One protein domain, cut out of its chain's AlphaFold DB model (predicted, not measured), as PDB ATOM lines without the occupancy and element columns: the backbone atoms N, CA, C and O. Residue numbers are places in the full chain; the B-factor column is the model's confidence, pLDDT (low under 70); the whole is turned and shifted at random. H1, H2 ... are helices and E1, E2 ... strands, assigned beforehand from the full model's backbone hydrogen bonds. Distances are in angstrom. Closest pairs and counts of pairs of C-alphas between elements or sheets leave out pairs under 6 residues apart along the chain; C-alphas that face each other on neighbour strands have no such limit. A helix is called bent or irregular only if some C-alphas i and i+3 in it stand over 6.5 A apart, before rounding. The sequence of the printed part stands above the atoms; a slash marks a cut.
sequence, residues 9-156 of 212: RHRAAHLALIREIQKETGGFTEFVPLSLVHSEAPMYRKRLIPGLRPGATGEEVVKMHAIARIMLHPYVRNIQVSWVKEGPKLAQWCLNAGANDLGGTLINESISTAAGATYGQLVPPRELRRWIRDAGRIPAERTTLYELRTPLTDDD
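What this domain is: This is residues 9 to 156 of the 212 residues of a protein of bacterium HR27 (UniProt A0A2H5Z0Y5). What is the main picture? Four helices form a row of contacts, H1 with H3, H3 with H4 and H4 with H6, with H3 and H4 nearest the middle and long loops around them. At one end of the longest axis a loop with the short H2 reaches out, where residues 46 to 51 stick out, and the small hairpin of E1 and E2 lies toward the other end. What is it built of? The printed part has 148 residues with six named helices and then two named strands, H1 H2 H3 H4 H5 H6 E1 E2, the sheet E1 - E2 being antiparallel; the class is mostly helix, with under half of the residues in named elements. How large is it? It is compact, with a radius of gyration of the C-alphas of 16.3 A and spans of 53 by 38 by 24 A.

How they stand to each other: What does the first helix touch? H1, residues 9 to 25, touches H3, residues 58 to 72, with its residues 15 to 19 alone and residues 68 to 72 of H3 alone; the closest C-alphas, of Arg 19 and Leu 72, are 5.6 A apart. They run the same way at a tilt of 35.3 degrees, only just steep. H2, residues 42 to 45, touches no helix. What follows H3? H3 touches H4, residues 83 to 95, at a steep tilt of 65 degrees, the same way, with the closest C-alphas, of Val 62 and Cys 94, 5.6 A apart. H4 touches H6, residues 125 to 134, at a shallow tilt of 34.7 degrees, only just short of steep, the same way; the closest C-alphas, of Gln 92 and Trp 131, are 6.4 A apart. H5, residues 110 to 114, is close to H4 but not clearly touching, the closest C-alphas, of Val 84 and Ser 112, being 7.0 A apart. What do N and O atoms show? E1, residues 140 to 142, and E2, residues 148 to 151, form a hairpin, with N 149 and O 141 within hydrogen-bond range at 2.8 A. Every O i to N i+4 pair is within range in H1, H3, H5 and H6, in H4 6 of 9, and H2 is too short for such a pair.

Where its parts are: Where do the elements begin and end? C-alpha 9, where H1 begins, is at (189.496, 197.610, 249.049), and C-alpha 151, where E2 ends, is at (221.576, 175.651, 251.647). How long are the helices? From first to last C-alpha H1 measures 24.2 A, H3 21.0 A and H6 14.2 A. H4 is irregular, C-alphas 85 and 88 being 9.2 A apart.

The domain as a whole: Is the printed part whole? It has no cut, and its two farthest C-alphas, of Pro 50 and Asp 155, are 53.7 A apart. Which links are long? Those from H1 to H2, H2 to H3 and H4 to H5 are long. Where is confidence low? Residue 40, residues 106 to 122, residues 150 to 151 and residue 154 are under 70.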
ATOM      1  N   ARG A   9     189.962 197.597 247.656       97.94
ATOM      2  CA  ARG A   9     189.496 197.610 249.049       97.94
ATOM      3  C   ARG A   9     189.256 196.198 249.580       97.94
ATOM      4  O   ARG A   9     189.648 195.916 250.705       97.94
ATOM      5  N   HIS A  10     188.669 195.307 248.779       98.00
ATOM      6  CA  HIS A  10     188.480 193.904 249.168       98.00
ATOM      7  C   HIS A  10     189.820 193.187 249.362       98.00
ATOM      8  O   HIS A  10     190.002 192.497 250.362       98.00
ATOM      9  N   ARG A  11     190.780 193.398 248.450       98.00
ATOM     10  CA  ARG A  11     192.138 192.833 248.557       98.00
ATOM     11  C   ARG A  11     192.833 193.290 249.843       98.00
ATOM     12  O   ARG A  11     193.323 192.459 250.601       98.00
ATOM     13  N   ALA A  12     192.824 194.597 250.110       98.31
ATOM     14  CA  ALA A  12     193.451 195.176 251.295       98.31
ATOM     15  C   ALA A  12     192.785 194.705 252.597       98.31
ATOM     16  O   ALA A  12     193.481 194.321 253.535       98.31
ATOM     17  N   ALA A  13     191.449 194.677 252.645       98.62
ATOM     18  CA  ALA A  13     190.708 194.183 253.804       98.62
ATOM     19  C   ALA A  13     191.008 192.703 254.087       98.62
ATOM     20  O   ALA A  13     191.178 192.322 255.240       98.62
ATOM     21  N   HIS A  14     191.135 191.880 253.042       98.44
ATOM     22  CA  HIS A  14     191.465 190.467 253.194       98.44
ATOM     23  C   HIS A  14     192.886 190.254 253.736       98.44
ATOM     24  O   HIS A  14     193.070 189.474 254.667       98.44
ATOM     25  N   LEU A  15     193.883 190.985 253.219       98.62
ATOM     26  CA  LEU A  15     195.249 190.943 253.757       98.62
ATOM     27  C   LEU A  15     195.307 191.423 255.215       98.62
ATOM     28  O   LEU A  15     196.001 190.818 256.031       98.62
ATOM     29  N   ALA A  16     194.563 192.480 255.557       98.69
ATOM     30  CA  ALA A  16     194.472 192.964 256.932       98.69
ATOM     31  C   ALA A  16     193.862 191.906 257.862       98.69
ATOM     32  O   ALA A  16     194.417 191.647 258.924       98.69
ATOM     33  N   LEU A  17     192.781 191.242 257.441       98.69
ATOM     34  CA  LEU A  17     192.156 190.170 258.215       98.69
ATOM     35  C   LEU A  17     193.122 189.003 258.464       98.69
ATOM     36  O   LEU A  17     193.255 188.560 259.601       98.69
ATOM     37  N   ILE A  18     193.837 188.545 257.430       98.50
ATOM     38  CA  ILE A  18     194.858 187.491 257.562       98.50
ATOM     39  C   ILE A  18     195.914 187.894 258.594       98.50
ATOM     40  O   ILE A  18     196.286 187.087 259.444       98.50
ATOM     41  N   ARG A  19     196.386 189.144 258.543       98.56
ATOM     42  CA  ARG A  19     197.372 189.650 259.500       98.56
ATOM     43  C   ARG A  19     196.853 189.638 260.931       98.56
ATOM     44  O   ARG A  19     197.591 189.218 261.814       98.56
ATOM     45  N   GLU A  20     195.637 190.122 261.174       98.69
ATOM     46  CA  GLU A  20     195.100 190.165 262.539       98.69
ATOM     47  C   GLU A  20     194.880 188.748 263.089       98.69
ATOM     48  O   GLU A  20     195.324 188.461 264.197       98.69
ATOM     49  N   ILE A  21     194.365 187.814 262.278       98.69
ATOM     50  CA  ILE A  21     194.276 186.395 262.666       98.69
ATOM     51  C   ILE A  21     195.666 185.824 262.984       98.69
ATOM     52  O   ILE A  21     195.836 185.105 263.970       98.69
ATOM     53  N   GLN A  22     196.682 186.148 262.178       98.50
ATOM     54  CA  GLN A  22     198.044 185.679 262.426       98.50
ATOM     55  C   GLN A  22     198.630 186.240 263.722       98.50
ATOM     56  O   GLN A  22     199.349 185.531 264.419       98.50
ATOM     57  N   LYS A  23     198.337 187.501 264.048       98.44
ATOM     58  CA  LYS A  23     198.773 188.132 265.300       98.44
ATOM     59  C   LYS A  23     198.188 187.444 266.526       98.44
ATOM     60  O   LYS A  23     198.868 187.357 267.541       98.44
ATOM     61  N   GLU A  24     196.949 186.980 266.425       98.50
ATOM     62  CA  GLU A  24     196.255 186.297 267.516       98.50
ATOM     63  C   GLU A  24     196.681 184.833 267.653       98.50
ATOM     64  O   GLU A  24     196.841 184.338 268.766       98.50
ATOM     65  N   THR A  25     196.863 184.132 266.531       98.19
ATOM     66  CA  THR A  25     196.976 182.662 266.526       98.19
ATOM     67  C   THR A  25     198.367 182.132 266.194       98.19
ATOM     68  O   THR A  25     198.710 181.028 266.605       98.19
ATOM     69  N   GLY A  26     199.159 182.871 265.412       96.88
ATOM     70  CA  GLY A  26     200.454 182.423 264.892       96.88
ATOM     71  C   GLY A  26     200.400 181.207 263.952       96.88
ATOM     72  O   GLY A  26     201.447 180.636 263.657       96.88
ATOM     73  N   GLY A  27     199.214 180.785 263.498       96.12
ATOM     74  CA  GLY A  27     199.017 179.489 262.839       96.12
ATOM     75  C   GLY A  27     199.382 179.421 261.352       96.12
ATOM     76  O   GLY A  27     199.557 178.327 260.819       96.12
ATOM     77  N   PHE A  28     199.501 180.551 260.654       97.12
ATOM     78  CA  PHE A  28     199.877 180.563 259.241       97.12
ATOM     79  C   PHE A  28     201.387 180.423 259.071       97.12
ATOM     80  O   PHE A  28     202.174 181.232 259.568       97.12
ATOM     81  N   THR A  29     201.793 179.421 258.297       95.62
ATOM     82  CA  THR A  29     203.185 179.235 257.875       95.62
ATOM     83  C   THR A  29     203.520 180.075 256.649       95.62
ATOM     84  O   THR A  29     204.650 180.551 256.530       95.62
ATOM     85  N   GLU A  30     202.547 180.295 255.763       97.06
ATOM     86  CA  GLU A  30     202.727 180.990 254.491       97.06
ATOM     87  C   GLU A  30     201.463 181.702 254.003       97.06
ATOM     88  O   GLU A  30     200.340 181.387 254.403       97.06
ATOM     89  N   PHE A  31     201.656 182.651 253.090       98.06
ATOM     90  CA  PHE A  31     200.597 183.252 252.294       98.06
ATOM     91  C   PHE A  31     200.844 182.991 250.807       98.06
ATOM     92  O   PHE A  31     201.914 183.299 250.280       98.06
ATOM     93  N   VAL A  32     199.821 182.477 250.119       97.50
ATOM     94  CA  VAL A  32     199.882 182.154 248.688       97.50
ATOM     95  C   VAL A  32     198.861 183.008 247.922       97.50
ATOM     96  O   VAL A  32     197.670 182.672 247.883       97.50
ATOM     97  N   PRO A  33     199.262 184.138 247.311       96.44
ATOM     98  CA  PRO A  33     198.388 184.879 246.414       96.44
ATOM     99  C   PRO A  33     198.144 184.066 245.137       96.44
ATOM    100  O   PRO A  33     199.063 183.698 244.416       96.44
ATOM    101  N   LEU A  34     196.871 183.798 244.841       94.56
ATOM    102  CA  LEU A  34     196.459 183.043 243.655       94.56
ATOM    103  C   LEU A  34     195.693 183.953 242.695       94.56
ATOM    104  O   LEU A  34     194.573 184.370 243.016       94.56
ATOM    105  N   SER A  35     196.271 184.261 241.537       92.62
ATOM    106  CA  SER A  35     195.545 184.932 240.460       92.62
ATOM    107  C   SER A  35     194.480 183.997 239.864       92.62
ATOM    108  O   SER A  35     194.585 182.764 239.927       92.62
ATOM    109  N   LEU A  36     193.400 184.572 239.334       91.06
ATOM    110  CA  LEU A  36     192.390 183.812 238.601       91.06
ATOM    111  C   LEU A  36     192.965 183.348 237.253       91.06
ATOM    112  O   LEU A  36     193.285 184.169 236.398       91.06
ATOM    113  N   VAL A  37     192.993 182.031 237.039       85.19
ATOM    114  CA  VAL A  37     193.198 181.418 235.719       85.19
ATOM    115  C   VAL A  37     191.820 181.184 235.103       85.19
ATOM    116  O   VAL A  37     191.014 180.428 235.642       85.19
ATOM    117  N   HIS A  38     191.517 181.891 234.017       79.75
ATOM    118  CA  HIS A  38     190.159 181.986 233.471       79.75
ATOM    119  C   HIS A  38     189.901 181.077 232.260       79.75
ATOM    120  O   HIS A  38     188.742 180.890 231.887       79.75
ATOM    121  N   SER A  39     190.955 180.556 231.623       72.50
ATOM    122  CA  SER A  39     190.915 179.950 230.286       72.50
ATOM    123  C   SER A  39     189.935 178.785 230.187       72.50
ATOM    124  O   SER A  39     189.157 178.751 229.233       72.50
ATOM    125  N   GLU A  40     189.891 177.899 231.186       69.50
ATOM    126  CA  GLU A  40     188.933 176.781 231.260       69.50
ATOM    127  C   GLU A  40     187.755 177.033 232.218       69.50
ATOM    128  O   GLU A  40     186.871 176.189 232.357       69.50
ATOM    129  N   ALA A  41     187.684 178.197 232.868       76.88
ATOM    130  CA  ALA A  41     186.663 178.474 233.875       76.88
ATOM    131  C   ALA A  41     185.275 178.700 233.223       76.88
ATOM    132  O   ALA A  41     185.089 179.699 232.511       76.88
ATOM    133  N   PRO A  42     184.246 177.861 233.498       78.31
ATOM    134  CA  PRO A  42     182.923 178.002 232.876       78.31
ATOM    135  C   PRO A  42     182.273 179.359 233.148       78.31
ATOM    136  O   PRO A  42     181.604 179.909 232.277       78.31
ATOM    137  N   MET A  43     182.511 179.919 234.336       80.31
ATOM    138  CA  MET A  43     182.037 181.246 234.737       80.31
ATOM    139  C   MET A  43     182.546 182.372 233.830       80.31
ATOM    140  O   MET A  43     181.788 183.298 233.543       80.31
ATOM    141  N   TYR A  44     183.786 182.268 233.336       80.94
ATOM    142  CA  TYR A  44     184.364 183.238 232.410       80.94
ATOM    143  C   TYR A  44     183.861 183.005 230.984       80.94
ATOM    144  O   TYR A  44     183.300 183.913 230.372       80.94
ATOM    145  N   ARG A  45     183.958 181.765 230.480       81.12
ATOM    146  CA  ARG A  45     183.515 181.414 229.116       81.12
ATOM    147  C   ARG A  45     182.041 181.722 228.866       81.12
ATOM    148  O   ARG A  45     181.693 182.254 227.818       81.12
ATOM    149  N   LYS A  46     181.176 181.404 229.833       86.19
ATOM    150  CA  LYS A  46     179.724 181.613 229.734       86.19
ATOM    151  C   LYS A  46     179.278 182.997 230.215       86.19
ATOM    152  O   LYS A  46     178.081 183.252 230.236       86.19
ATOM    153  N   ARG A  47     180.213 183.873 230.613       84.75
ATOM    154  CA  ARG A  47     179.941 185.234 231.112       84.75
ATOM    155  C   ARG A  47     178.856 185.272 232.198       84.75
ATOM    156  O   ARG A  47     177.994 186.143 232.194       84.75
ATOM    157  N   LEU A  48     178.897 184.314 233.128       88.56
ATOM    158  CA  LEU A  48     177.844 184.139 234.143       88.56
ATOM    159  C   LEU A  48     177.843 185.245 235.203       88.56
ATOM    160  O   LEU A  48     176.858 185.408 235.915       88.56
ATOM    161  N   ILE A  49     178.954 185.973 235.334       88.75
ATOM    162  CA  ILE A  49     179.151 186.991 236.362       88.75
ATOM    163  C   ILE A  49     179.503 188.318 235.677       88.75
ATOM    164  O   ILE A  49     180.554 188.406 235.030       88.75
ATOM    165  N   PRO A  50     178.663 189.360 235.814       88.69
ATOM    166  CA  PRO A  50     178.977 190.694 235.316       88.69
ATOM    167  C   PRO A  50     180.279 191.231 235.916       88.69
ATOM    168  O   PRO A  50     180.518 191.118 237.117       88.69
ATOM    169  N   GLY A  51     181.128 191.827 235.077       87.94
ATOM    170  CA  GLY A  51     182.394 192.425 235.516       87.94
ATOM    171  C   GLY A  51     183.511 191.427 235.845       87.94
ATOM    172  O   GLY A  51     184.562 191.849 236.325       87.94
ATOM    173  N   LEU A  52     183.325 190.127 235.585       92.44
ATOM    174  CA  LEU A  52     184.379 189.131 235.766       92.44
ATOM    175  C   LEU A  52     185.550 189.386 234.811       92.44
ATOM    176  O   LEU A  52     185.400 189.359 233.589       92.44
ATOM    177  N   ARG A  53     186.733 189.597 235.386       92.50
ATOM    178  CA  ARG A  53     187.978 189.813 234.649       92.50
ATOM    179  C   ARG A  53     188.662 188.487 234.273       92.50
ATOM    180  O   ARG A  53     188.452 187.485 234.957       92.50
ATOM    181  N   PRO A  54     189.538 188.475 233.250       88.88
ATOM    182  CA  PRO A  54     190.351 187.311 232.871       88.88
ATOM    183  C   PRO A  54     191.504 186.996 233.845       88.88
ATOM    184  O   PRO A  54     192.456 186.317 233.476       88.88
ATOM    185  N   GLY A  55     191.483 187.495 235.076       91.62
ATOM    186  CA  GLY A  55     192.635 187.406 235.967       91.62
ATOM    187  C   GLY A  55     193.428 188.700 236.073       91.62
ATOM    188  O   GLY A  55     193.063 189.763 235.550       91.62
ATOM    189  N   ALA A  56     194.507 188.592 236.841       94.31
ATOM    190  CA  ALA A  56     195.437 189.678 237.085       94.31
ATOM    191  C   ALA A  56     196.407 189.828 235.907       94.31
ATOM    192  O   ALA A  56     196.822 188.839 235.306       94.31
ATOM    193  N   THR A  57     196.799 191.061 235.592       95.06
ATOM    194  CA  THR A  57     197.943 191.300 234.703       95.06
ATOM    195  C   THR A  57     199.248 190.933 235.414       95.06
ATOM    196  O   THR A  57     199.302 190.901 236.645       95.06
ATOM    197  N   GLY A  58     200.339 190.722 234.667       95.56
ATOM    198  CA  GLY A  58     201.649 190.456 235.278       95.56
ATOM    199  C   GLY A  58     202.095 191.560 236.249       95.56
ATOM    200  O   GLY A  58     202.645 191.278 237.309       95.56
ATOM    201  N   GLU A  59     201.772 192.820 235.947       97.12
ATOM    202  CA  GLU A  59     202.027 193.949 236.848       97.12
ATOM    203  C   GLU A  59     201.221 193.843 238.153       97.12
ATOM    204  O   GLU A  59     201.762 194.053 239.239       97.12
ATOM    205  N   GLU A  60     199.935 193.489 238.075       97.25
ATOM    206  CA  GLU A  60     199.106 193.276 239.264       97.25
ATOM    207  C   GLU A  60     199.597 192.095 240.105       97.25
ATOM    208  O   GLU A  60     199.494 192.148 241.330       97.25
ATOM    209  N   VAL A  61     200.150 191.052 239.480       97.81
ATOM    210  CA  VAL A  61     200.763 189.919 240.186       97.81
ATOM    211  C   VAL A  61     201.982 190.375 240.983       97.81
ATOM    212  O   VAL A  61     202.046 190.122 242.187       97.81
ATOM    213  N   VAL A  62     202.906 191.110 240.360       98.19
ATOM    214  CA  VAL A  62     204.091 191.656 241.045       98.19
ATOM    215  C   VAL A  62     203.678 192.596 242.182       98.19
ATOM    216  O   VAL A  62     204.160 192.462 243.308       98.19
ATOM    217  N   LYS A  63     202.722 193.503 241.931       98.06
ATOM    218  CA  LYS A  63     202.183 194.413 242.953       98.06
ATOM    219  C   LYS A  63     201.537 193.664 244.114       98.06
ATOM    220  O   LYS A  63     201.749 194.048 245.259       98.06
ATOM    221  N   MET A  64     200.772 192.606 243.847       98.31
ATOM    222  CA  MET A  64     200.136 191.806 244.894       98.31
ATOM    223  C   MET A  64     201.173 191.184 245.834       98.31
ATOM    224  O   MET A  64     201.001 191.265 247.048       98.31
ATOM    225  N   HIS A  65     202.266 190.628 245.301       98.62
ATOM    226  CA  HIS A  65     203.342 190.062 246.122       98.62
ATOM    227  C   HIS A  65     204.056 191.138 246.954       98.62
ATOM    228  O   HIS A  65     204.240 190.951 248.160       98.62
ATOM    229  N   ALA A  66     204.365 192.294 246.355       98.62
ATOM    230  CA  ALA A  66     205.009 193.407 247.058       98.62
ATOM    231  C   ALA A  66     204.132 193.956 248.189       98.62
ATOM    232  O   ALA A  66     204.592 194.139 249.318       98.62
ATOM    233  N   ILE A  67     202.845 194.167 247.910       98.56
ATOM    234  CA  ILE A  67     201.874 194.639 248.899       98.56
ATOM    235  C   ILE A  67     201.687 193.595 250.000       98.56
ATOM    236  O   ILE A  67     201.690 193.962 251.170       98.56
ATOM    237  N   ALA A  68     201.573 192.307 249.661       98.56
ATOM    238  CA  ALA A  68     201.465 191.241 250.654       98.56
ATOM    239  C   ALA A  68     202.686 191.217 251.583       98.56
ATOM    240  O   ALA A  68     202.514 191.156 252.798       98.56
ATOM    241  N   ARG A  69     203.907 191.362 251.047       98.56
ATOM    242  CA  ARG A  69     205.133 191.464 251.856       98.56
ATOM    243  C   ARG A  69     205.068 192.628 252.832       98.56
ATOM    244  O   ARG A  69     205.331 192.432 254.013       98.56
ATOM    245  N   ILE A  70     204.705 193.815 252.358       98.44
ATOM    246  CA  ILE A  70     204.630 195.013 253.203       98.44
ATOM    247  C   ILE A  70     203.536 194.863 254.263       98.44
ATOM    248  O   ILE A  70     203.767 195.140 255.436       98.44
ATOM    249  N   MET A  71     202.342 194.420 253.866       98.44
ATOM    250  CA  MET A  71     201.186 194.368 254.756       98.44
ATOM    251  C   MET A  71     201.297 193.273 255.807       98.44
ATOM    252  O   MET A  71     200.858 193.502 256.932       98.44
ATOM    253  N   LEU A  72     201.831 192.102 255.448       98.62
ATOM    254  CA  LEU A  72     201.859 190.928 256.319       98.62
ATOM    255  C   LEU A  72     203.135 190.824 257.164       98.62
ATOM    256  O   LEU A  72     203.161 190.043 258.115       98.62
ATOM    257  N   HIS A  73     204.178 191.599 256.860       97.06
ATOM    258  CA  HIS A  73     205.383 191.660 257.685       97.06
ATOM    259  C   HIS A  73     205.091 192.278 259.074       97.06
ATOM    260  O   HIS A  73     204.350 193.260 259.158       97.06
ATOM    261  N   PRO A  74     205.695 191.773 260.169       96.25
ATOM    262  CA  PRO A  74     206.575 190.597 260.255       96.25
ATOM    263  C   PRO A  74     205.831 189.263 260.476       96.25
ATOM    264  O   PRO A  74     206.468 188.224 260.617       96.25
ATOM    265  N   TYR A  75     204.498 189.282 260.533       98.00
ATOM    266  CA  TYR A  75     203.665 188.195 261.059       98.00
ATOM    267  C   TYR A  75     203.573 186.963 260.150       98.00
ATOM    268  O   TYR A  75     203.684 185.837 260.635       98.00
ATOM    269  N   VAL A  76     203.393 187.156 258.839       97.94
ATOM    270  CA  VAL A  76     203.476 186.065 257.854       97.94
ATOM    271  C   VAL A  76     204.793 186.205 257.108       97.94
ATOM    272  O   VAL A  76     204.973 187.084 256.264       97.94
ATOM    273  N   ARG A  77     205.755 185.357 257.474       96.31
ATOM    274  CA  ARG A  77     207.133 185.463 256.979       96.31
ATOM    275  C   ARG A  77     207.281 184.938 255.557       96.31
ATOM    276  O   ARG A  77     208.044 185.526 254.788       96.31
ATOM    277  N   ASN A  78     206.527 183.901 255.205       97.88
ATOM    278  CA  ASN A  78     206.663 183.225 253.923       97.88
ATOM    279  C   ASN A  78     205.567 183.634 252.949       97.88
ATOM    280  O   ASN A  78     204.381 183.566 253.267       97.88
ATOM    281  N   ILE A  79     205.980 184.068 251.764       98.31
ATOM    282  CA  ILE A  79     205.091 184.379 250.650       98.31
ATOM    283  C   ILE A  79     205.515 183.512 249.479       98.31
ATOM    284  O   ILE A  79     206.631 183.660 248.969       98.31
ATOM    285  N   GLN A  80     204.611 182.628 249.069       97.81
ATOM    286  CA  GLN A  80     204.838 181.694 247.979       97.81
ATOM    287  C   GLN A  80     204.267 182.240 246.675       97.81
ATOM    288  O   GLN A  80     203.104 182.636 246.624       97.81
ATOM    289  N   VAL A  81     205.054 182.197 245.600       96.38
ATOM    290  CA  VAL A  81     204.555 182.429 244.241       96.38
ATOM    291  C   VAL A  81     204.243 181.098 243.565       96.38
ATOM    292  O   VAL A  81     205.066 180.189 243.519       96.38
ATOM    293  N   SER A  82     203.037 180.977 243.011       91.31
ATOM    294  CA  SER A  82     202.610 179.777 242.287       91.31
ATOM    295  C   SER A  82     203.147 179.800 240.851       91.31
ATOM    296  O   SER A  82     202.486 180.309 239.944       91.31
ATOM    297  N   TRP A  83     204.343 179.245 240.619       89.81
ATOM    298  CA  TRP A  83     204.940 179.209 239.271       89.81
ATOM    299  C   TRP A  83     204.085 178.439 238.254       89.81
ATOM    300  O   TRP A  83     204.135 178.764 237.072       89.81
ATOM    301  N   VAL A  84     203.257 177.478 238.683       84.06
ATOM    302  CA  VAL A  84     202.312 176.776 237.786       84.06
ATOM    303  C   VAL A  84     201.259 177.706 237.197       84.06
ATOM    304  O   VAL A  84     200.800 177.490 236.080       84.06
ATOM    305  N   LYS A  85     200.862 178.747 237.937       85.38
ATOM    306  CA  LYS A  85     199.884 179.734 237.467       85.38
ATOM    307  C   LYS A  85     200.560 180.854 236.694       85.38
ATOM    308  O   LYS A  85     200.112 181.201 235.608       85.38
ATOM    309  N   GLU A  86     201.634 181.395 237.258       90.56
ATOM    310  CA  GLU A  86     202.260 182.627 236.769       90.56
ATOM    311  C   GLU A  86     203.343 182.381 235.707       90.56
ATOM    312  O   GLU A  86     203.733 183.287 234.969       90.56
ATOM    313  N   GLY A  87     203.844 181.151 235.622       90.12
ATOM    314  CA  GLY A  87     204.987 180.785 234.801       90.12
ATOM    315  C   GLY A  87     206.336 181.172 235.424       90.12
ATOM    316  O   GLY A  87     206.418 181.996 236.344       90.12
ATOM    317  N   PRO A  88     207.438 180.606 234.904       91.69
ATOM    318  CA  PRO A  88     208.770 180.729 235.502       91.69
ATOM    319  C   PRO A  88     209.296 182.164 235.521       91.69
ATOM    320  O   PRO A  88     209.887 182.606 236.504       91.69
ATOM    321  N   LYS A  89     209.069 182.918 234.441       93.88
ATOM    322  CA  LYS A  89     209.572 184.289 234.315       93.88
ATOM    323  C   LYS A  89     208.925 185.212 235.345       93.88
ATOM    324  O   LYS A  89     209.625 185.954 236.023       93.88
ATOM    325  N   LEU A  90     207.599 185.171 235.472       95.56
ATOM    326  CA  LEU A  90     206.883 186.022 236.423       95.56
ATOM    327  C   LEU A  90     207.145 185.590 237.871       95.56
ATOM    328  O   LEU A  90     207.278 186.451 238.740       95.56
ATOM    329  N   ALA A  91     207.317 184.288 238.123       95.88
ATOM    330  CA  ALA A  91     207.742 183.785 239.425       95.88
ATOM    331  C   ALA A  91     209.098 184.371 239.864       95.88
ATOM    332  O   ALA A  91     209.219 184.843 240.994       95.88
ATOM    333  N   GLN A  92     210.078 184.454 238.958       96.88
ATOM    334  CA  GLN A  92     211.368 185.107 239.233       96.88
ATOM    335  C   GLN A  92     211.222 186.602 239.550       96.88
ATOM    336  O   GLN A  92     211.840 187.095 240.493       96.88
ATOM    337  N   TRP A  93     210.356 187.331 238.837       97.50
ATOM    338  CA  TRP A  93     210.040 188.721 239.198       97.50
ATOM    339  C   TRP A  93     209.438 188.826 240.603       97.50
ATOM    340  O   TRP A  93     209.792 189.731 241.360       97.50
ATOM    341  N   CYS A  94     208.574 187.885 240.989       98.25
ATOM    342  CA  CYS A  94     207.956 187.872 242.313       98.25
ATOM    343  C   CYS A  94     208.969 187.621 243.444       98.25
ATOM    344  O   CYS A  94     208.804 188.196 244.522       98.25
ATOM    345  N   LEU A  95     210.049 186.863 243.203       97.81
ATOM    346  CA  LEU A  95     211.166 186.711 244.159       97.81
ATOM    347  C   LEU A  95     211.860 188.047 244.479       97.81
ATOM    348  O   LEU A  95     212.391 188.251 245.574       97.81
ATOM    349  N   ASN A  96     211.832 188.995 243.543       96.81
ATOM    350  CA  ASN A  96     212.329 190.359 243.741       96.81
ATOM    351  C   ASN A  96     211.256 191.329 244.257       96.81
ATOM    352  O   ASN A  96     211.566 192.458 244.624       96.81
ATOM    353  N   ALA A  97     210.011 190.869 244.366       97.56
ATOM    354  CA  ALA A  97     208.867 191.633 244.854       97.56
ATOM    355  C   ALA A  97     208.316 191.089 246.182       97.56
ATOM    356  O   ALA A  97     207.154 191.300 246.507       97.56
ATOM    357  N   GLY A  98     209.134 190.387 246.969       96.38
ATOM    358  CA  GLY A  98     208.798 189.990 248.339       96.38
ATOM    359  C   GLY A  98     208.363 188.537 248.526       96.38
ATOM    360  O   GLY A  98     208.242 188.120 249.684       96.38
ATOM    361  N   ALA A  99     208.192 187.763 247.448       98.12
ATOM    362  CA  ALA A  99     208.114 186.309 247.550       98.12
ATOM    363  C   ALA A  99     209.473 185.743 247.984       98.12
ATOM    364  O   ALA A  99     210.524 186.256 247.601       98.12
ATOM    365  N   ASN A 100     209.453 184.686 248.786       97.12
ATOM    366  CA  ASN A 100     210.657 183.975 249.228       97.12
ATOM    367  C   ASN A 100     210.536 182.461 249.042       97.12
ATOM    368  O   ASN A 100     211.337 181.708 249.584       97.12
ATOM    369  N   ASP A 101     209.517 182.030 248.307       96.56
ATOM    370  CA  ASP A 101     209.186 180.633 248.125       96.56
ATOM    371  C   ASP A 101     208.568 180.426 246.738       96.56
ATOM    372  O   ASP A 101     207.623 181.117 246.356       96.56
ATOM    373  N   LEU A 102     209.133 179.501 245.964       93.94
ATOM    374  CA  LEU A 102     208.578 179.075 244.676       93.94
ATOM    375  C   LEU A 102     207.590 177.909 244.851       93.94
ATOM    376  O   LEU A 102     206.934 177.511 243.897       93.94
ATOM    377  N   GLY A 103     207.462 177.345 246.050       88.31
ATOM    378  CA  GLY A 103     206.775 176.082 246.271       88.31
ATOM    379  C   GLY A 103     207.620 174.884 245.841       88.31
ATOM    380  O   GLY A 103     208.829 174.986 245.636       88.31
ATOM    381  N   GLY A 104     206.982 173.718 245.750       80.88
ATOM    382  CA  GLY A 104     207.658 172.452 245.462       80.88
ATOM    383  C   GLY A 104     207.647 172.042 243.989       80.88
ATOM    384  O   GLY A 104     206.932 172.606 243.156       80.88
ATOM    385  N   THR A 105     208.405 170.983 243.693       70.38
ATOM    386  CA  THR A 105     208.226 170.189 242.475       70.38
ATOM    387  C   THR A 105     206.868 169.510 242.543       70.38
ATOM    388  O   THR A 105     206.646 168.604 243.346       70.38
ATOM    389  N   LEU A 106     205.944 169.966 241.704       66.00
ATOM    390  CA  LEU A 106     204.661 169.307 241.542       66.00
ATOM    391  C   LEU A 106     204.843 168.149 240.569       66.00
ATOM    392  O   LEU A 106     205.350 168.337 239.467       66.00
ATOM    393  N   ILE A 107     204.457 166.956 241.008       59.53
ATOM    394  CA  ILE A 107     204.396 165.761 240.175       59.53
ATOM    395  C   ILE A 107     202.927 165.593 239.813       59.53
ATOM    396  O   ILE A 107     202.111 165.320 240.691       59.53
ATOM    397  N   ASN A 108     202.599 165.735 238.528       54.69
ATOM    398  CA  ASN A 108     201.272 165.417 237.999       54.69
ATOM    399  C   ASN A 108     200.157 166.387 238.459       54.69
ATOM    400  O   ASN A 108     199.112 165.971 238.965       54.69
ATOM    401  N   GLU A 109     200.376 167.697 238.283       54.97
ATOM    402  CA  GLU A 109     199.445 168.749 238.726       54.97
ATOM    403  C   GLU A 109     198.177 168.850 237.855       54.97
ATOM    404  O   GLU A 109     198.039 169.682 236.957       54.97
ATOM    405  N   SER A 110     197.212 167.980 238.138       54.69
ATOM    406  CA  SER A 110     195.983 167.834 237.355       54.69
ATOM    407  C   SER A 110     194.999 168.998 237.508       54.69
ATOM    408  O   SER A 110     194.275 169.301 236.560       54.69
ATOM    409  N   ILE A 111     194.979 169.689 238.655       54.78
ATOM    410  CA  ILE A 111     194.013 170.765 238.939       54.78
ATOM    411  C   ILE A 111     194.343 172.012 238.118       54.78
ATOM    412  O   ILE A 111     193.473 172.562 237.439       54.78
ATOM    413  N   SER A 112     195.602 172.459 238.148       54.38
ATOM    414  CA  SER A 112     196.017 173.640 237.385       54.38
ATOM    415  C   SER A 112     196.021 173.378 235.872       54.38
ATOM    416  O   SER A 112     195.591 174.253 235.120       54.38
ATOM    417  N   THR A 113     196.380 172.167 235.417       56.47
ATOM    418  CA  THR A 113     196.200 171.762 234.008       56.47
ATOM    419  C   THR A 113     194.722 171.756 233.603       56.47
ATOM    420  O   THR A 113     194.382 172.305 232.560       56.47
ATOM    421  N   ALA A 114     193.822 171.215 234.434       53.84
ATOM    422  CA  ALA A 114     192.381 171.221 234.154       53.84
ATOM    423  C   ALA A 114     191.777 172.638 234.130       53.84
ATOM    424  O   ALA A 114     190.770 172.865 233.464       53.84
ATOM    425  N   ALA A 115     192.398 173.598 234.824       47.97
ATOM    426  CA  ALA A 115     192.047 175.016 234.764       47.97
ATOM    427  C   ALA A 115     192.664 175.761 233.559       47.97
ATOM    428  O   ALA A 115     192.351 176.937 233.360       47.97
ATOM    429  N   GLY A 116     193.504 175.096 232.755       47.28
ATOM    430  CA  GLY A 116     194.108 175.635 231.534       47.28
ATOM    431  C   GLY A 116     195.483 176.278 231.709       47.28
ATOM    432  O   GLY A 116     195.875 177.083 230.863       47.28
ATOM    433  N   ALA A 117     196.206 175.976 232.791       54.78
ATOM    434  CA  ALA A 117     197.600 176.387 232.933       54.78
ATOM    435  C   ALA A 117     198.488 175.633 231.928       54.78
ATOM    436  O   ALA A 117     198.417 174.409 231.822       54.78
ATOM    437  N   THR A 118     199.334 176.367 231.201       54.19
ATOM    438  CA  THR A 118     200.215 175.825 230.149       54.19
ATOM    439  C   THR A 118     201.630 175.509 230.640       54.19
ATOM    440  O   THR A 118     202.413 174.896 229.916       54.19
ATOM    441  N   TYR A 119     201.976 175.911 231.865       53.12
ATOM    442  CA  TYR A 119     203.310 175.739 232.430       53.12
ATOM    443  C   TYR A 119     203.427 174.393 233.159       53.12
ATOM    444  O   TYR A 119     203.100 174.320 234.334       53.12
ATOM    445  N   GLY A 120     203.890 173.362 232.437       52.41
ATOM    446  CA  GLY A 120     204.557 172.139 232.928       52.41
ATOM    447  C   GLY A 120     203.873 171.296 234.023       52.41
ATOM    448  O   GLY A 120     203.630 171.756 235.130       52.41
ATOM    449  N   GLN A 121     203.676 169.997 233.771       56.12
ATOM    450  CA  GLN A 121     203.181 169.033 234.778       56.12
ATOM    451  C   GLN A 121     204.250 168.574 235.785       56.12
ATOM    452  O   GLN A 121     203.916 167.916 236.771       56.12
ATOM    453  N   LEU A 122     205.516 168.901 235.510       67.31
ATOM    454  CA  LEU A 122     206.682 168.551 236.306       67.31
ATOM    455  C   LEU A 122     207.773 169.607 236.090       67.31
ATOM    456  O   LEU A 122     208.162 169.869 234.953       67.31
ATOM    457  N   VAL A 123     208.277 170.194 237.173       78.00
ATOM    458  CA  VAL A 123     209.487 171.029 237.148       78.00
ATOM    459  C   VAL A 123     210.498 170.414 238.109       78.00
ATOM    460  O   VAL A 123     210.247 170.411 239.320       78.00
ATOM    461  N   PRO A 124     211.617 169.870 237.603       84.06
ATOM    462  CA  PRO A 124     212.592 169.216 238.456       84.06
ATOM    463  C   PRO A 124     213.291 170.227 239.379       84.06
ATOM    464  O   PRO A 124     213.423 171.403 239.016       84.06
ATOM    465  N   PRO A 125     213.762 169.795 240.561       87.75
ATOM    466  CA  PRO A 125     214.481 170.654 241.498       87.75
ATOM    467  C   PRO A 125     215.612 171.474 240.868       87.75
ATOM    468  O   PRO A 125     215.752 172.648 241.207       87.75
ATOM    469  N   ARG A 126     216.370 170.921 239.911       87.38
ATOM    470  CA  ARG A 126     217.428 171.638 239.179       87.38
ATOM    471  C   ARG A 126     216.931 172.901 238.481       87.38
ATOM    472  O   ARG A 126     217.622 173.915 238.485       87.38
ATOM    473  N   GLU A 127     215.721 172.873 237.926       89.19
ATOM    474  CA  GLU A 127     215.130 174.031 237.250       89.19
ATOM    475  C   GLU A 127     214.699 175.094 238.262       89.19
ATOM    476  O   GLU A 127     214.991 176.270 238.062       89.19
ATOM    477  N   LEU A 128     214.091 174.690 239.387       91.38
ATOM    478  CA  LEU A 128     213.750 175.618 240.472       91.38
ATOM    479  C   LEU A 128     215.008 176.288 241.039       91.38
ATOM    480  O   LEU A 128     215.035 177.508 241.191       91.38
ATOM    481  N   ARG A 129     216.071 175.511 241.295       91.56
ATOM    482  CA  ARG A 129     217.373 176.036 241.740       91.56
ATOM    483  C   ARG A 129     217.927 177.044 240.735       91.56
ATOM    484  O   ARG A 129     218.335 178.129 241.147       91.56
ATOM    485  N   ARG A 130     217.883 176.728 239.433       92.06
ATOM    486  CA  ARG A 130     218.319 177.644 238.370       92.06
ATOM    487  C   ARG A 130     217.527 178.949 238.398       92.06
ATOM    488  O   ARG A 130     218.138 180.006 238.456       92.06
ATOM    489  N   TRP A 131     216.194 178.900 238.454       94.31
ATOM    490  CA  TRP A 131     215.362 180.113 238.485       94.31
ATOM    491  C   TRP A 131     215.642 180.990 239.710       94.31
ATOM    492  O   TRP A 131     215.627 182.214 239.606       94.31
ATOM    493  N   ILE A 132     215.900 180.383 240.872       94.56
ATOM    494  CA  ILE A 132     216.255 181.123 242.090       94.56
ATOM    495  C   ILE A 132     217.604 181.836 241.905       94.56
ATOM    496  O   ILE A 132     217.712 183.020 242.233       94.56
ATOM    497  N   ARG A 133     218.608 181.153 241.342       94.31
ATOM    498  CA  ARG A 133     219.933 181.735 241.064       94.31
ATOM    499  C   ARG A 133     219.874 182.828 240.000       94.31
ATOM    500  O   ARG A 133     220.425 183.902 240.223       94.31
ATOM    501  N   ASP A 134     219.141 182.604 238.911       94.94
ATOM    502  CA  ASP A 134     218.917 183.585 237.838       94.94
ATOM    503  C   ASP A 134     218.252 184.869 238.372       94.94
ATOM    504  O   ASP A 134     218.526 185.970 237.897       94.94
ATOM    505  N   ALA A 135     217.423 184.749 239.416       95.50
ATOM    506  CA  ALA A 135     216.821 185.880 240.120       95.50
ATOM    507  C   ALA A 135     217.756 186.561 241.145       95.50
ATOM    508  O   ALA A 135     217.319 187.488 241.833       95.50
ATOM    509  N   GLY A 136     219.014 186.123 241.275       94.31
ATOM    510  CA  GLY A 136     220.003 186.663 242.214       94.31
ATOM    511  C   GLY A 136     219.801 186.218 243.666       94.31
ATOM    512  O   GLY A 136     220.150 186.950 244.594       94.31
ATOM    513  N   ARG A 137     219.184 185.051 243.890       94.25
ATOM    514  CA  ARG A 137     218.871 184.506 245.222       94.25
ATOM    515  C   ARG A 137     219.605 183.186 245.477       94.25
ATOM    516  O   ARG A 137     220.102 182.544 244.558       94.25
ATOM    517  N   ILE A 138     219.643 182.769 246.744       92.88
ATOM    518  CA  ILE A 138     220.248 181.499 247.170       92.88
ATOM    519  C   ILE A 138     219.135 180.449 247.312       92.88
ATOM    520  O   ILE A 138     218.217 180.668 248.108       92.88
ATOM    521  N   PRO A 139     219.177 179.331 246.566       93.06
ATOM    522  CA  PRO A 139     218.207 178.257 246.727       93.06
ATOM    523  C   PRO A 139     218.407 177.514 248.050       93.06
ATOM    524  O   PRO A 139     219.527 177.221 248.464       93.06
ATOM    525  N   ALA A 140     217.296 177.172 248.692       91.25
ATOM    526  CA  ALA A 140     217.271 176.322 249.871       91.25
ATOM    527  C   ALA A 140     216.067 175.383 249.790       91.25
ATOM    528  O   ALA A 140     214.977 175.796 249.384       91.25
ATOM    529  N   GLU A 141     216.262 174.126 250.178       90.81
ATOM    530  CA  GLU A 141     215.151 173.207 250.393       90.81
ATOM    531  C   GLU A 141     214.533 173.493 251.764       90.81
ATOM    532  O   GLU A 141     215.228 173.803 252.731       90.81
ATOM    533  N   ARG A 142     213.209 173.389 251.865       91.81
ATOM    534  CA  ARG A 142     212.486 173.604 253.117       91.81
ATOM    535  C   ARG A 142     211.617 172.409 253.465       91.81
ATOM    536  O   ARG A 142     211.089 171.734 252.584       91.81
ATOM    537  N   THR A 143     211.402 172.190 254.756       91.31
ATOM    538  CA  THR A 143     210.298 171.348 255.224       91.31
ATOM    539  C   THR A 143     208.959 172.083 255.072       91.31
ATOM    540  O   THR A 143     208.901 173.286 254.793       91.31
ATOM    541  N   THR A 144     207.851 171.377 255.306       87.62
ATOM    542  CA  THR A 144     206.505 171.974 255.363       87.62
ATOM    543  C   THR A 144     206.396 173.077 256.423       87.62
ATOM    544  O   THR A 144     205.608 174.005 256.268       87.62
ATOM    545  N   LEU A 145     207.212 173.010 257.480       91.25
ATOM    546  CA  LEU A 145     207.257 174.000 258.560       91.25
ATOM    547  C   LEU A 145     208.309 175.098 258.332       91.25
ATOM    548  O   LEU A 145     208.599 175.867 259.243       91.25
ATOM    549  N   TYR A 146     208.855 175.201 257.114       92.31
ATOM    550  CA  TYR A 146     209.873 176.189 256.733       92.31
ATOM    551  C   TYR A 146     211.198 176.081 257.501       92.31
ATOM    552  O   TYR A 146     211.958 177.046 257.576       92.31
ATOM    553  N   GLU A 147     211.518 174.897 258.020       91.88
ATOM    554  CA  GLU A 147     212.883 174.602 258.449       91.88
ATOM    555  C   GLU A 147     213.746 174.410 257.204       91.88
ATOM    556  O   GLU A 147     213.379 173.649 256.302       91.88
ATOM    557  N   LEU A 148     214.874 175.114 257.143       89.44
ATOM    558  CA  LEU A 148     215.795 174.999 256.022       89.44
ATOM    559  C   LEU A 148     216.549 173.676 256.129       89.44
ATOM    560  O   LEU A 148     217.270 173.430 257.096       89.44
ATOM    561  N   ARG A 149     216.396 172.841 255.108       80.75
ATOM    562  CA  ARG A 149     217.345 171.774 254.806       80.75
ATOM    563  C   ARG A 149     218.510 172.443 254.081       80.75
ATOM    564  O   ARG A 149     218.282 173.380 253.321       80.75
ATOM    565  N   THR A 150     219.733 172.047 254.427       67.50
ATOM    566  CA  THR A 150     221.013 172.713 254.115       67.50
ATOM    567  C   THR A 150     221.002 173.549 252.819       67.50
ATOM    568  O   THR A 150     220.535 173.046 251.797       67.50
ATOM    569  N   PRO A 151     221.514 174.802 252.836       68.50
ATOM    570  CA  PRO A 151     221.576 175.651 251.647       68.50
ATOM    571  C   PRO A 151     222.195 174.920 250.458       68.50
ATOM    572  O   PRO A 151     223.222 174.261 250.617       68.50
ATOM    573  N   LEU A 152     221.566 175.056 249.292       73.12
ATOM    574  CA  LEU A 152     221.934 174.274 248.123       73.12
ATOM    575  C   LEU A 152     223.053 174.968 247.331       73.12
ATOM    576  O   LEU A 152     222.885 176.094 246.844       73.12
ATOM    577  N   THR A 153     224.189 174.295 247.183       73.25
ATOM    578  CA  THR A 153     225.363 174.766 246.436       73.25
ATOM    579  C   THR A 153     225.337 174.296 244.977       73.25
ATOM    580  O   THR A 153     224.448 173.552 244.554       73.25
ATOM    581  N   ASP A 154     226.256 174.798 244.150       67.75
ATOM    582  CA  ASP A 154     226.412 174.303 242.771       67.75
ATOM    583  C   ASP A 154     226.998 172.881 242.731       67.75
ATOM    584  O   ASP A 154     226.779 172.167 241.757       67.75
ATOM    585  N   ASP A 155     227.650 172.452 243.816       70.19
ATOM    586  CA  ASP A 155     228.270 171.131 243.964       70.19
ATOM    587  C   ASP A 155     227.312 170.064 244.521       70.19
ATOM    588  O   ASP A 155     227.707 168.913 244.727       70.19
ATOM    589  N   ASP A 156     226.053 170.417 244.796       70.38
ATOM    590  CA  ASP A 156     225.104 169.452 245.339       70.38
ATOM    591  C   ASP A 156     224.819 168.335 244.330       70.38
ATOM    592  O   ASP A 156     224.598 168.609 243.144       70.38
TER     593      ASP A 156